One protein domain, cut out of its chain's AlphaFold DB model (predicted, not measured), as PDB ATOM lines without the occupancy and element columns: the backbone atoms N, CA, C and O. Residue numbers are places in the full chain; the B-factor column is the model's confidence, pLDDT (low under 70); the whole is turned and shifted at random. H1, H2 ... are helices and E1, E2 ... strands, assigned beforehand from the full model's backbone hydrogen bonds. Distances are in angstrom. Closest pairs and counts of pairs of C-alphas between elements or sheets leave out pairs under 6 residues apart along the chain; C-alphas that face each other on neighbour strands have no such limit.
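What this domain is: This is residues 5 to 102 of the 102 residues of the protein "Hypothetical protein" of Rotaria sp. Silwood1 (UniProt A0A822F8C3). Two small two-stranded sheets, E1 E2 and E3 E4, stand side by side with E2 next to E4, and together they make a slab of four strands. The long helix H1 covers the E1 E2 part of one face and H2 the E3 E4 part of that face, while the stretch from E3 through the short H3 to E4 loops over the opposite face. The printed part has 98 residues, with three named helices and four named strands in the order H1 E1 E2 H2 E3 H3 E4; E1 and E2 are antiparallel, E3 and E4 parallel, and the class is mixed, helices and strands. The whole is compact, with a radius of gyration of the C-alphas of 13.1 A and spans of 36 by 27 by 24 A.

How they stand to each other: H1, residues 5 to 25, has its closest C-alpha pair with E1, residues 29 to 36, at Glu 23 and Ile 29, 5.9 A. E1 and E2, residues 43 to 50, form an antiparallel hairpin at 166 degrees, with N 33 and O 47 at 2.8 A and N 49 and O 31 at 2.8 A. H2, residues 53 to 63, is close to H1 but not clearly touching, Leu 22 and Ala 59 having the closest C-alphas, 7.8 A; they run opposite ways at a steep tilt of 69 degrees, only just short of about perpendicular. The closest C-alphas of H2 and E3, residues 75 to 78, are those of Val 60 and Ala 75, 5.1 A. H3, residues 83 to 86, is apart from H1 and H2. E3 and E4, residues 98 to 101, are parallel neighbours at 35 degrees, with N 100 and O 76 at 2.8 A; E3, H3 and E4 form a strand-helix-strand unit, two parallel strands with a helix between, whose crossover is right-handed. The closest C-alphas of E2 and E4 are those of Asn 45 and Ser 98, 4.5 A. In H1 and H2 every O i to N i+4 pair is within hydrogen-bond range; H3 is too short for such a pair.

Where its parts are: H1 begins at C-alpha 5, (79.834, 26.839, 53.290), and is 30.3 A long. E1 measures 19.9 A, E2 20.0 A and H2 15.3 A from first to last C-alpha. E4 ends at C-alpha 101, (71.704, 47.856, 72.237).

The domain as a whole: The C-alphas farthest apart, those of Lys 5 and Ala 54, are 37.7 A apart. The printed part has no cut, and the links H2 to E3 and H3 to E4 are long, 11 residues each. Mean pLDDT of the printed part is 73.7; residues 36 to 45 and 80 to 102 are under 70.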
ATOM      1  N   LYS A   5      79.995  25.773  54.291       77.81
ATOM      2  CA  LYS A   5      79.834  26.839  53.290       77.81
ATOM      3  C   LYS A   5      78.383  27.307  53.130       77.81
ATOM      4  O   LYS A   5      78.147  28.499  53.020       77.81
ATOM      5  N   ARG A   6      77.418  26.379  53.110       73.44
ATOM      6  CA  ARG A   6      75.991  26.712  52.973       73.44
ATOM      7  C   ARG A   6      75.415  27.341  54.238       73.44
ATOM      8  O   ARG A   6      74.501  28.145  54.132       73.44
ATOM      9  N   ILE A   7      75.934  26.965  55.407       74.00
ATOM     10  CA  ILE A   7      75.561  27.585  56.686       74.00
ATOM     11  C   ILE A   7      76.043  29.032  56.704       74.00
ATOM     12  O   ILE A   7      75.261  29.919  57.020       74.00
ATOM     13  N   GLN A   8      77.293  29.265  56.296       72.81
ATOM     14  CA  GLN A   8      77.848  30.613  56.232       72.81
ATOM     15  C   GLN A   8      77.096  31.498  55.232       72.81
ATOM     16  O   GLN A   8      76.713  32.601  55.587       72.81
ATOM     17  N   GLU A   9      76.822  31.001  54.019       78.06
ATOM     18  CA  GLU A   9      76.043  31.745  53.014       78.06
ATOM     19  C   GLU A   9      74.661  32.138  53.559       78.06
ATOM     20  O   GLU A   9      74.254  33.288  53.450       78.06
ATOM     21  N   HIS A  10      73.964  31.212  54.223       77.62
ATOM     22  CA  HIS A  10      72.657  31.501  54.811       77.62
ATOM     23  C   HIS A  10      72.721  32.517  55.963       77.62
ATOM     24  O   HIS A  10      71.812  33.336  56.116       77.62
ATOM     25  N   PHE A  11      73.779  32.464  56.774       76.25
ATOM     26  CA  PHE A  11      74.017  33.438  57.834       76.25
ATOM     27  C   PHE A  11      74.275  34.833  57.257       76.25
ATOM     28  O   PHE A  11      73.647  35.789  57.703       76.25
ATOM     29  N   ASP A  12      75.147  34.937  56.252       80.06
ATOM     30  CA  ASP A  12      75.495  36.203  55.604       80.06
ATOM     31  C   ASP A  12      74.255  36.843  54.956       80.06
ATOM     32  O   ASP A  12      73.989  38.023  55.190       80.06
ATOM     33  N   ASP A  13      73.447  36.053  54.240       83.12
ATOM     34  CA  ASP A  13      72.189  36.509  53.634       83.12
ATOM     35  C   ASP A  13      71.212  37.037  54.704       83.12
ATOM     36  O   ASP A  13      70.640  38.119  54.569       83.12
ATOM     37  N   THR A  14      71.049  36.301  55.811       78.50
ATOM     38  CA  THR A  14      70.154  36.697  56.915       78.50
ATOM     39  C   THR A  14      70.640  37.972  57.602       78.50
ATOM     40  O   THR A  14      69.843  38.850  57.941       78.50
ATOM     41  N   PHE A  15      71.951  38.084  57.820       84.19
ATOM     42  CA  PHE A  15      72.559  39.265  58.418       84.19
ATOM     43  C   PHE A  15      72.351  40.495  57.529       84.19
ATOM     44  O   PHE A  15      71.925  41.537  58.024       84.19
ATOM     45  N   GLU A  16      72.601  40.378  56.224       87.62
ATOM     46  CA  GLU A  16      72.424  41.479  55.276       87.62
ATOM     47  C   GLU A  16      70.960  41.939  55.208       87.62
ATOM     48  O   GLU A  16      70.685  43.140  55.289       87.62
ATOM     49  N   GLU A  17      70.008  41.005  55.126       86.19
ATOM     50  CA  GLU A  17      68.580  41.334  55.092       86.19
ATOM     51  C   GLU A  17      68.130  42.094  56.346       86.19
ATOM     52  O   GLU A  17      67.481  43.141  56.233       86.19
ATOM     53  N   LEU A  18      68.512  41.615  57.537       85.38
ATOM     54  CA  LEU A  18      68.174  42.273  58.800       85.38
ATOM     55  C   LEU A  18      68.830  43.647  58.914       85.38
ATOM     56  O   LEU A  18      68.150  44.612  59.269       85.38
ATOM     57  N   PHE A  19      70.116  43.763  58.579       89.56
ATOM     58  CA  PHE A  19      70.836  45.033  58.633       89.56
ATOM     59  C   PHE A  19      70.144  46.087  57.765       89.56
ATOM     60  O   PHE A  19      69.784  47.161  58.244       89.56
ATOM     61  N   ILE A  20      69.882  45.749  56.499       92.38
ATOM     62  CA  ILE A  20      69.251  46.657  55.538       92.38
ATOM     63  C   ILE A  20      67.850  47.058  56.000       92.38
ATOM     64  O   ILE A  20      67.448  48.215  55.841       92.38
ATOM     65  N   GLU A  21      67.069  46.117  56.526       90.81
ATOM     66  CA  GLU A  21      65.709  46.405  56.965       90.81
ATOM     67  C   GLU A  21      65.689  47.360  58.164       90.81
ATOM     68  O   GLU A  21      64.966  48.363  58.151       90.81
ATOM     69  N   LEU A  22      66.489  47.055  59.184       91.62
ATOM     70  CA  LEU A  22      66.574  47.835  60.411       91.62
ATOM     71  C   LEU A  22      67.122  49.238  60.133       91.62
ATOM     72  O   LEU A  22      66.533  50.219  60.595       91.62
ATOM     73  N   GLU A  23      68.169  49.339  59.311       94.00
ATOM     74  CA  GLU A  23      68.783  50.615  58.945       94.00
ATOM     75  C   GLU A  23      67.791  51.515  58.196       94.00
ATOM     76  O   GLU A  23      67.596  52.686  58.526       94.00
ATOM     77  N   ARG A  24      67.076  50.950  57.216       95.31
ATOM     78  CA  ARG A  24      66.086  51.700  56.430       95.31
ATOM     79  C   ARG A  24      64.877  52.136  57.248       95.31
ATOM     80  O   ARG A  24      64.276  53.167  56.939       95.31
ATOM     81  N   LYS A  25      64.450  51.328  58.221       94.00
ATOM     82  CA  LYS A  25      63.196  51.561  58.949       94.00
ATOM     83  C   LYS A  25      63.385  52.429  60.186       94.00
ATOM     84  O   LYS A  25      62.505  53.246  60.493       94.00
ATOM     85  N   TYR A  26      64.496  52.251  60.892       94.81
ATOM     86  CA  TYR A  26      64.708  52.853  62.201       94.81
ATOM     87  C   TYR A  26      65.744  53.964  62.148       94.81
ATOM     88  O   TYR A  26      65.342  55.094  62.413       94.81
ATOM     89  N   GLY A  27      66.971  53.679  61.714       93.50
ATOM     90  CA  GLY A  27      68.055  54.657  61.614       93.50
ATOM     91  C   GLY A  27      69.411  54.007  61.355       93.50
ATOM     92  O   GLY A  27      69.506  52.785  61.300       93.50
ATOM     93  N   GLU A  28      70.454  54.822  61.198       95.06
ATOM     94  CA  GLU A  28      71.826  54.361  60.932       95.06
ATOM     95  C   GLU A  28      72.318  53.404  62.029       95.06
ATOM     96  O   GLU A  28      72.183  53.690  63.223       95.06
ATOM     97  N   ILE A  29      72.880  52.264  61.619       92.94
ATOM     98  CA  ILE A  29      73.400  51.230  62.518       92.94
ATOM     99  C   ILE A  29      74.918  51.389  62.624       92.94
ATOM    100  O   ILE A  29      75.619  51.344  61.616       92.94
ATOM    101  N   GLU A  30      75.431  51.532  63.845       90.75
ATOM    102  CA  GLU A  30      76.876  51.549  64.101       90.75
ATOM    103  C   GLU A  30      77.459  50.136  64.105       90.75
ATOM    104  O   GLU A  30      78.528  49.890  63.550       90.75
ATOM    105  N   GLU A  31      76.760  49.204  64.752       87.75
ATOM    106  CA  GLU A  31      77.218  47.831  64.923       87.75
ATOM    107  C   GLU A  31      76.019  46.894  65.094       87.75
ATOM    108  O   GLU A  31      75.031  47.222  65.755       87.75
ATOM    109  N   MET A  32      76.094  45.715  64.478       86.56
ATOM    110  CA  MET A  32      75.086  44.669  64.610       86.56
ATOM    111  C   MET A  32      75.767  43.321  64.799       86.56
ATOM    112  O   MET A  32      76.720  42.998  64.092       86.56
ATOM    113  N   ASN A  33      75.255  42.518  65.728       81.69
ATOM    114  CA  ASN A  33      75.749  41.178  65.990       81.69
ATOM    115  C   ASN A  33      74.593  40.192  66.173       81.69
ATOM    116  O   ASN A  33      73.707  40.401  67.001       81.69
ATOM    117  N   ILE A  34      74.641  39.085  65.435       77.06
ATOM    118  CA  ILE A  34      73.706  37.969  65.586       77.06
ATOM    119  C   ILE A  34      74.437  36.877  66.360       77.06
ATOM    120  O   ILE A  34      75.428  36.327  65.882       77.06
ATOM    121  N   CYS A  35      73.973  36.575  67.573       70.81
ATOM    122  CA  CYS A  35      74.594  35.532  68.380       70.81
ATOM    123  C   CYS A  35      74.203  34.140  67.873       70.81
ATOM    124  O   CYS A  35      73.023  33.781  67.861       70.81
ATOM    125  N   ASP A  36      75.221  33.357  67.511       63.53
ATOM    126  CA  ASP A  36      75.101  31.954  67.122       63.53
ATOM    127  C   ASP A  36      74.839  31.087  68.360       63.53
ATOM    128  O   ASP A  36      75.740  30.766  69.140       63.53
ATOM    129  N   ASN A  37      73.578  30.725  68.572       53.97
ATOM    130  CA  ASN A  37      73.249  29.633  69.471       53.97
ATOM    131  C   ASN A  37      73.151  28.380  68.589       53.97
ATOM    132  O   ASN A  37      72.214  28.261  67.815       53.97
ATOM    133  N   LEU A  38      74.109  27.454  68.692       47.62
ATOM    134  CA  LEU A  38      74.263  26.266  67.833       47.62
ATOM    135  C   LEU A  38      73.053  25.293  67.817       47.62
ATOM    136  O   LEU A  38      73.129  24.166  68.315       47.62
ATOM    137  N   SER A  39      71.926  25.662  67.214       46.22
ATOM    138  CA  SER A  39      70.898  24.708  66.791       46.22
ATOM    139  C   SER A  39      70.174  25.196  65.543       46.22
ATOM    140  O   SER A  39      70.015  26.393  65.330       46.22
ATOM    141  N   GLU A  40      69.671  24.244  64.759       43.31
ATOM    142  CA  GLU A  40      68.987  24.399  63.462       43.31
ATOM    143  C   GLU A  40      67.703  25.275  63.500       43.31
ATOM    144  O   GLU A  40      67.002  25.407  62.501       43.31
ATOM    145  N   HIS A  41      67.386  25.883  64.649       49.50
ATOM    146  CA  HIS A  41      66.214  26.728  64.910       49.50
ATOM    147  C   HIS A  41      66.537  28.046  65.650       49.50
ATOM    148  O   HIS A  41      65.617  28.726  66.102       49.50
ATOM    149  N   LEU A  42      67.817  28.384  65.852       47.09
ATOM    150  CA  LEU A  42      68.260  29.405  66.808       47.09
ATOM    151  C   LEU A  42      68.806  30.675  66.131       47.09
ATOM    152  O   LEU A  42      70.003  30.947  66.133       47.09
ATOM    153  N   ALA A  43      67.896  31.530  65.666       52.06
ATOM    154  CA  ALA A  43      68.111  32.968  65.809       52.06
ATOM    155  C   ALA A  43      67.898  33.283  67.298       52.06
ATOM    156  O   ALA A  43      66.768  33.258  67.777       52.06
ATOM    157  N   GLY A  44      68.977  33.426  68.067       64.50
ATOM    158  CA  GLY A  44      68.858  33.571  69.518       64.50
ATOM    159  C   GLY A  44      68.575  35.007  69.912       64.50
ATOM    160  O   GLY A  44      67.458  35.359  70.278       64.50
ATOM    161  N   ASN A  45      69.606  35.836  69.779       68.56
ATOM    162  CA  ASN A  45      69.564  37.245  70.124       68.56
ATOM    163  C   ASN A  45      70.277  38.028  69.011       68.56
ATOM    164  O   ASN A  45      71.395  37.678  68.621       68.56
ATOM    165  N   CYS A  46      69.628  39.068  68.496       78.56
ATOM    166  CA  CYS A  46      70.239  40.041  67.596       78.56
ATOM    167  C   CYS A  46      70.443  41.326  68.382       78.56
ATOM    168  O   CYS A  46      69.473  41.860  68.912       78.56
ATOM    169  N   TYR A  47      71.689  41.777  68.442       83.75
ATOM    170  CA  TYR A  47      72.092  43.016  69.076       83.75
ATOM    171  C   TYR A  47      72.342  44.051  67.998       83.75
ATOM    172  O   TYR A  47      73.136  43.823  67.090       83.75
ATOM    173  N   VAL A  48      71.658  45.181  68.101       87.75
ATOM    174  CA  VAL A  48      71.722  46.265  67.121       87.75
ATOM    175  C   VAL A  48      72.017  47.528  67.889       87.75
ATOM    176  O   VAL A  48      71.270  47.840  68.809       87.75
ATOM    177  N   LYS A  49      73.083  48.227  67.520       88.38
ATOM    178  CA  LYS A  49      73.445  49.527  68.062       88.38
ATOM    179  C   LYS A  49      73.204  50.580  67.002       88.38
ATOM    180  O   LYS A  49      73.813  50.545  65.934       88.38
ATOM    181  N   PHE A  50      72.301  51.500  67.301       90.88
ATOM    182  CA  PHE A  50      71.995  52.622  66.427       90.88
ATOM    183  C   PHE A  50      72.907  53.805  66.738       90.88
ATOM    184  O   PHE A  50      73.329  53.994  67.873       90.88
ATOM    185  N   HIS A  51      73.159  54.648  65.741       89.62
ATOM    186  CA  HIS A  51      73.908  55.891  65.937       89.62
ATOM    187  C   HIS A  51      73.136  56.899  66.811       89.62
ATOM    188  O   HIS A  51      73.726  57.773  67.448       89.62
ATOM    189  N   ALA A  52      71.802  56.807  66.849       89.50
ATOM    190  CA  ALA A  52      70.958  57.664  67.672       89.50
ATOM    191  C   ALA A  52      70.043  56.855  68.600       89.50
ATOM    192  O   ALA A  52      69.312  55.966  68.165       89.50
ATOM    193  N   GLU A  53      69.996  57.260  69.871       87.19
ATOM    194  CA  GLU A  53      69.100  56.702  70.896       87.19
ATOM    195  C   GLU A  53      67.635  56.657  70.450       87.19
ATOM    196  O   GLU A  53      66.949  55.651  70.627       87.19
ATOM    197  N   ALA A  54      67.154  57.743  69.841       91.69
ATOM    198  CA  ALA A  54      65.766  57.851  69.405       91.69
ATOM    199  C   ALA A  54      65.388  56.776  68.366       91.69
ATOM    200  O   ALA A  54      64.230  56.352  68.306       91.69
ATOM    201  N   ASP A  55      66.355  56.313  67.569       94.12
ATOM    202  CA  ASP A  55      66.138  55.262  66.578       94.12
ATOM    203  C   ASP A  55      66.047  53.888  67.255       94.12
ATOM    204  O   ASP A  55      65.174  53.094  66.897       94.12
ATOM    205  N   ALA A  56      66.846  53.649  68.303       90.06
ATOM    206  CA  ALA A  56      66.741  52.456  69.144       90.06
ATOM    207  C   ALA A  56      65.386  52.388  69.873       90.06
ATOM    208  O   ALA A  56      64.720  51.350  69.851       90.06
ATOM    209  N   GLU A  57      64.917  53.498  70.456       90.94
ATOM    210  CA  GLU A  57      63.592  53.573  71.091       90.94
ATOM    211  C   GLU A  57      62.470  53.250  70.096       90.94
ATOM    212  O   GLU A  57      61.579  52.438  70.371       90.94
ATOM    213  N   LYS A  58      62.528  53.854  68.904       93.81
ATOM    214  CA  LYS A  58      61.569  53.607  67.823       93.81
ATOM    215  C   LYS A  58      61.600  52.146  67.368       93.81
ATOM    216  O   LYS A  58      60.533  51.568  67.138       93.81
ATOM    217  N   ALA A  59      62.789  51.556  67.252       92.25
ATOM    218  CA  ALA A  59      62.964  50.154  66.894       92.25
ATOM    219  C   ALA A  59      62.311  49.232  67.927       92.25
ATOM    220  O   ALA A  59      61.505  48.385  67.547       92.25
ATOM    221  N   VAL A  60      62.564  49.439  69.224       91.19
ATOM    222  CA  VAL A  60      61.967  48.635  70.307       91.19
ATOM    223  C   VAL A  60      60.442  48.696  70.278       91.19
ATOM    224  O   VAL A  60      59.776  47.661  70.363       91.19
ATOM    225  N   VAL A  61      59.868  49.893  70.139       91.88
ATOM    226  CA  VAL A  61      58.410  50.064  70.125       91.88
ATOM    227  C   VAL A  61      57.778  49.336  68.939       91.88
ATOM    228  O   VAL A  61      56.771  48.646  69.104       91.88
ATOM    229  N   ASP A  62      58.346  49.467  67.742       93.00
ATOM    230  CA  ASP A  62      57.774  48.855  66.545       93.00
ATOM    231  C   ASP A  62      58.022  47.340  66.489       93.00
ATOM    232  O   ASP A  62      57.096  46.588  66.196       93.00
ATOM    233  N   LEU A  63      59.230  46.868  66.818       90.69
ATOM    234  CA  LEU A  63      59.591  45.447  66.748       90.69
ATOM    235  C   LEU A  63      58.762  44.581  67.699       90.69
ATOM    236  O   LEU A  63      58.337  43.505  67.293       90.69
ATOM    237  N   ASN A  64      58.407  45.071  68.890       89.69
ATOM    238  CA  ASN A  64      57.507  44.349  69.802       89.69
ATOM    239  C   ASN A  64      56.074  44.156  69.265       89.69
ATOM    240  O   ASN A  64      55.283  43.421  69.852       89.69
ATOM    241  N   ASN A  65      55.718  44.805  68.153       90.12
ATOM    242  CA  ASN A  65      54.439  44.620  67.467       90.12
ATOM    243  C   ASN A  65      54.563  43.750  66.205       90.12
ATOM    244  O   ASN A  65      53.618  43.662  65.413       90.12
ATOM    245  N   ARG A  66      55.721  43.118  65.985       86.56
ATOM    246  CA  ARG A  66      56.030  42.368  64.767       86.56
ATOM    247  C   ARG A  66      56.160  40.874  65.011       86.56
ATOM    248  O   ARG A  66      56.357  40.395  66.123       86.56
ATOM    249  N   TRP A  67      56.044  40.151  63.905       83.06
ATOM    250  CA  TRP A  67      56.214  38.712  63.836       83.06
ATOM    251  C   TRP A  67      57.345  38.393  62.867       83.06
ATOM    252  O   TRP A  67      57.435  39.010  61.802       83.06
ATOM    253  N   PHE A  68      58.172  37.423  63.231       76.06
ATOM    254  CA  PHE A  68      59.245  36.882  62.410       76.06
ATOM    255  C   PHE A  68      59.163  35.356  62.462       76.06
ATOM    256  O   PHE A  68      59.067  34.779  63.542       76.06
ATOM    257  N   ASP A  69      59.102  34.716  61.294       74.69
ATOM    258  CA  ASP A  69      58.967  33.258  61.147       74.69
ATOM    259  C   ASP A  69      57.872  32.620  62.037       74.69
ATOM    260  O   ASP A  69      58.053  31.612  62.720       74.69
ATOM    261  N   GLY A  70      56.704  33.270  62.102       79.19
ATOM    262  CA  GLY A  70      55.566  32.793  62.897       79.19
ATOM    263  C   GLY A  70      55.704  32.967  64.416       79.19
ATOM    264  O   GLY A  70      54.808  32.544  65.148       79.19
ATOM    265  N   ARG A  71      56.767  33.622  64.900       79.56
ATOM    266  CA  ARG A  71      56.976  33.969  66.313       79.56
ATOM    267  C   ARG A  71      56.886  35.478  66.526       79.56
ATOM    268  O   ARG A  71      57.242  36.254  65.644       79.56
ATOM    269  N   ALA A  72      56.393  35.895  67.689       82.81
ATOM    270  CA  ALA A  72      56.426  37.301  68.079       82.81
ATOM    271  C   ALA A  72      57.877  37.732  68.332       82.81
ATOM    272  O   ALA A  72      58.647  36.982  68.932       82.81
ATOM    273  N   VAL A  73      58.236  38.927  67.869       84.19
ATOM    274  CA  VAL A  73      59.549  39.522  68.135       84.19
ATOM    275  C   VAL A  73      59.516  40.193  69.507       84.19
ATOM    276  O   VAL A  73      58.566  40.907  69.825       84.19
ATOM    277  N   TYR A  74      60.564  39.980  70.302       83.81
ATOM    278  CA  TYR A  74      60.730  40.598  71.617       83.81
ATOM    279  C   TYR A  74      61.939  41.514  71.594       83.81
ATOM    280  O   TYR A  74      63.059  41.019  71.510       83.81
ATOM    281  N   ALA A  75      61.707  42.821  71.683       86.75
ATOM    282  CA  ALA A  75      62.752  43.834  71.675       86.75
ATOM    283  C   ALA A  75      62.822  44.584  73.010       86.75
ATOM    284  O   ALA A  75      61.799  44.972  73.571       86.75
ATOM    285  N   GLU A  76      64.025  44.845  73.505       84.81
ATOM    286  CA  GLU A  76      64.248  45.668  74.697       84.81
ATOM    287  C   GLU A  76      65.488  46.540  74.520       84.81
ATOM    288  O   GLU A  76      66.398  46.154  73.793       84.81
ATOM    289  N   LEU A  77      65.522  47.699  75.185       85.19
ATOM    290  CA  LEU A  77      66.729  48.520  75.264       85.19
ATOM    291  C   LEU A  77      67.688  47.912  76.282       85.19
ATOM    292  O   LEU A  77      67.300  47.609  77.412       85.19
ATOM    293  N   SER A  78      68.954  47.810  75.912       80.62
ATOM    294  CA  SER A  78      70.012  47.355  76.800       80.62
ATOM    295  C   SER A  78      70.903  48.508  77.249       80.62
ATOM    296  O   SER A  78      71.266  49.356  76.436       80.62
ATOM    297  N   PRO A  79      71.339  48.516  78.520       70.62
ATOM    298  CA  PRO A  79      72.311  49.488  79.014       70.62
ATOM    299  C   PRO A  79      73.746  49.204  78.532       70.62
ATOM    300  O   PRO A  79      74.664  49.933  78.902       70.62
ATOM    301  N   VAL A  80      73.972  48.112  77.791       65.44
ATOM    302  CA  VAL A  80      75.301  47.725  77.306       65.44
ATOM    303  C   VAL A  80      75.661  48.558  76.078       65.44
ATOM    304  O   VAL A  80      75.003  48.447  75.053       65.44
ATOM    305  N   THR A  81      76.737  49.338  76.188       63.66
ATOM    306  CA  THR A  81      77.269  50.206  75.120       63.66
ATOM    307  C   THR A  81      78.461  49.594  74.369       63.66
ATOM    308  O   THR A  81      79.022  50.234  73.482       63.66
ATOM    309  N   ASP A  82      78.906  48.396  74.769       62.62
ATOM    310  CA  ASP A  82      80.053  47.686  74.189       62.62
ATOM    311  C   ASP A  82      79.728  46.195  73.986       62.62
ATOM    312  O   ASP A  82      79.539  45.436  74.945       62.62
ATOM    313  N   PHE A  83      79.680  45.764  72.723       62.66
ATOM    314  CA  PHE A  83      79.380  44.385  72.333       62.66
ATOM    315  C   PHE A  83      80.437  43.378  72.807       62.66
ATOM    316  O   PHE A  83      80.102  42.211  73.043       62.66
ATOM    317  N   HIS A  84      81.692  43.799  73.009       56.31
ATOM    318  CA  HIS A  84      82.756  42.904  73.476       56.31
ATOM    319  C   HIS A  84      82.492  42.379  74.895       56.31
ATOM    320  O   HIS A  84      82.924  41.273  75.227       56.31
ATOM    321  N   GLU A  85      81.747  43.112  75.729       50.44
ATOM    322  CA  GLU A  85      81.360  42.647  77.067       50.44
ATOM    323  C   GLU A  85      80.101  41.759  77.088       50.44
ATOM    324  O   GLU A  85      79.872  41.047  78.081       50.44
ATOM    325  N   ALA A  86      79.295  41.790  76.017       50.38
ATOM    326  CA  ALA A  86      78.053  41.025  75.869       50.38
ATOM    327  C   ALA A  86      78.291  39.614  75.303       50.38
ATOM    328  O   ALA A  86      77.657  38.644  75.734       50.38
ATOM    329  N   CYS A  87      79.265  39.470  74.401       49.88
ATOM    330  CA  CYS A  87      79.653  38.203  73.783       49.88
ATOM    331  C   CYS A  87      80.454  37.301  74.740       49.88
ATOM    332  O   CYS A  87      81.662  37.172  74.591       49.88
ATOM    333  N   CYS A  88      79.798  36.702  75.744       44.81
ATOM    334  CA  CYS A  88      80.162  35.413  76.385       44.81
ATOM    335  C   CYS A  88      79.428  35.149  77.715       44.81
ATOM    336  O   CYS A  88      79.551  34.053  78.260       44.81
ATOM    337  N   ARG A  89      78.679  36.107  78.285       42.56
ATOM    338  CA  ARG A  89      78.074  35.931  79.628       42.56
ATOM    339  C   ARG A  89      76.596  35.531  79.641       42.56
ATOM    340  O   ARG A  89      76.148  34.985  80.645       42.56
ATOM    341  N   GLN A  90      75.841  35.728  78.557       46.78
ATOM    342  CA  GLN A  90      74.395  35.438  78.541       46.78
ATOM    343  C   GLN A  90      74.024  33.969  78.263       46.78
ATOM    344  O   GLN A  90      72.858  33.608  78.392       46.78
ATOM    345  N   TYR A  91      75.000  33.080  78.035       40.56
ATOM    346  CA  TYR A  91      74.785  31.634  77.827       40.56
ATOM    347  C   TYR A  91      74.178  30.888  79.047       40.56
ATOM    348  O   TYR A  91      73.966  29.681  78.994       40.56
ATOM    349  N   GLN A  92      73.900  31.564  80.173       37.44
ATOM    350  CA  GLN A  92      73.416  30.927  81.409       37.44
ATOM    351  C   GLN A  92      71.932  31.123  81.741       37.44
ATOM    352  O   GLN A  92      71.444  30.461  82.658       37.44
ATOM    353  N   MET A  93      71.190  31.975  81.035       37.28
ATOM    354  CA  MET A  93      69.759  32.148  81.302       37.28
ATOM    355  C   MET A  93      68.973  31.932  80.016       37.28
ATOM    356  O   MET A  93      68.949  32.800  79.156       37.28
ATOM    357  N   GLY A  94      68.379  30.742  79.886       37.47
ATOM    358  CA  GLY A  94      67.635  30.279  78.712       37.47
ATOM    359  C   GLY A  94      66.348  31.056  78.446       37.47
ATOM    360  O   GLY A  94      65.260  30.507  78.592       37.47
ATOM    361  N   TYR A  95      66.483  32.311  78.039       36.84
ATOM    362  CA  TYR A  95      65.392  33.142  77.565       36.84
ATOM    363  C   TYR A  95      65.661  33.584  76.121       36.84
ATOM    364  O   TYR A  95      66.763  34.017  75.791       36.84
ATOM    365  N   GLU A  96      64.646  33.431  75.272       36.50
ATOM    366  CA  GLU A  96      64.602  33.904  73.885       36.50
ATOM    367  C   GLU A  96      64.394  35.435  73.892       36.50
ATOM    368  O   GLU A  96      63.293  35.880  74.216       36.50
ATOM    369  N   PHE A  97      65.408  36.252  73.571       40.81
ATOM    370  CA  PHE A  97      65.257  37.719  73.524       40.81
ATOM    371  C   PHE A  97      66.007  38.362  72.348       40.81
ATOM    372  O   PHE A  97      67.206  38.184  72.183       40.81
ATOM    373  N   SER A  98      65.350  39.214  71.559       50.69
ATOM    374  CA  SER A  98      66.024  40.065  70.566       50.69
ATOM    375  C   SER A  98      66.444  41.389  71.228       50.69
ATOM    376  O   SER A  98      65.718  42.373  71.200       50.69
ATOM    377  N   THR A  99      67.588  41.424  71.910       54.06
ATOM    378  CA  THR A  99      68.021  42.612  72.673       54.06
ATOM    379  C   THR A  99      68.556  43.735  71.769       54.06
ATOM    380  O   THR A  99      69.570  43.555  71.115       54.06
ATOM    381  N   ILE A 100      67.973  44.936  71.795       56.31
ATOM    382  CA  ILE A 100      68.475  46.120  71.070       56.31
ATOM    383  C   ILE A 100      69.457  46.875  71.977       56.31
ATOM    384  O   ILE A 100      69.136  47.193  73.123       56.31
ATOM    385  N   LEU A 101      70.677  47.121  71.496       53.09
ATOM    386  CA  LEU A 101      71.704  47.856  72.237       53.09
ATOM    387  C   LEU A 101      71.662  49.345  71.893       53.09
ATOM    388  O   LEU A 101      71.123  49.767  70.871       53.09
ATOM    389  N   TYR A 102      72.229  50.127  72.798       46.34
ATOM    390  CA  TYR A 102      72.385  51.566  72.679       46.34
ATOM    391  C   TYR A 102      73.742  51.920  72.075       46.34
ATOM    392  O   TYR A 102      74.738  51.228  72.400       46.34
TER     393      TYR A 102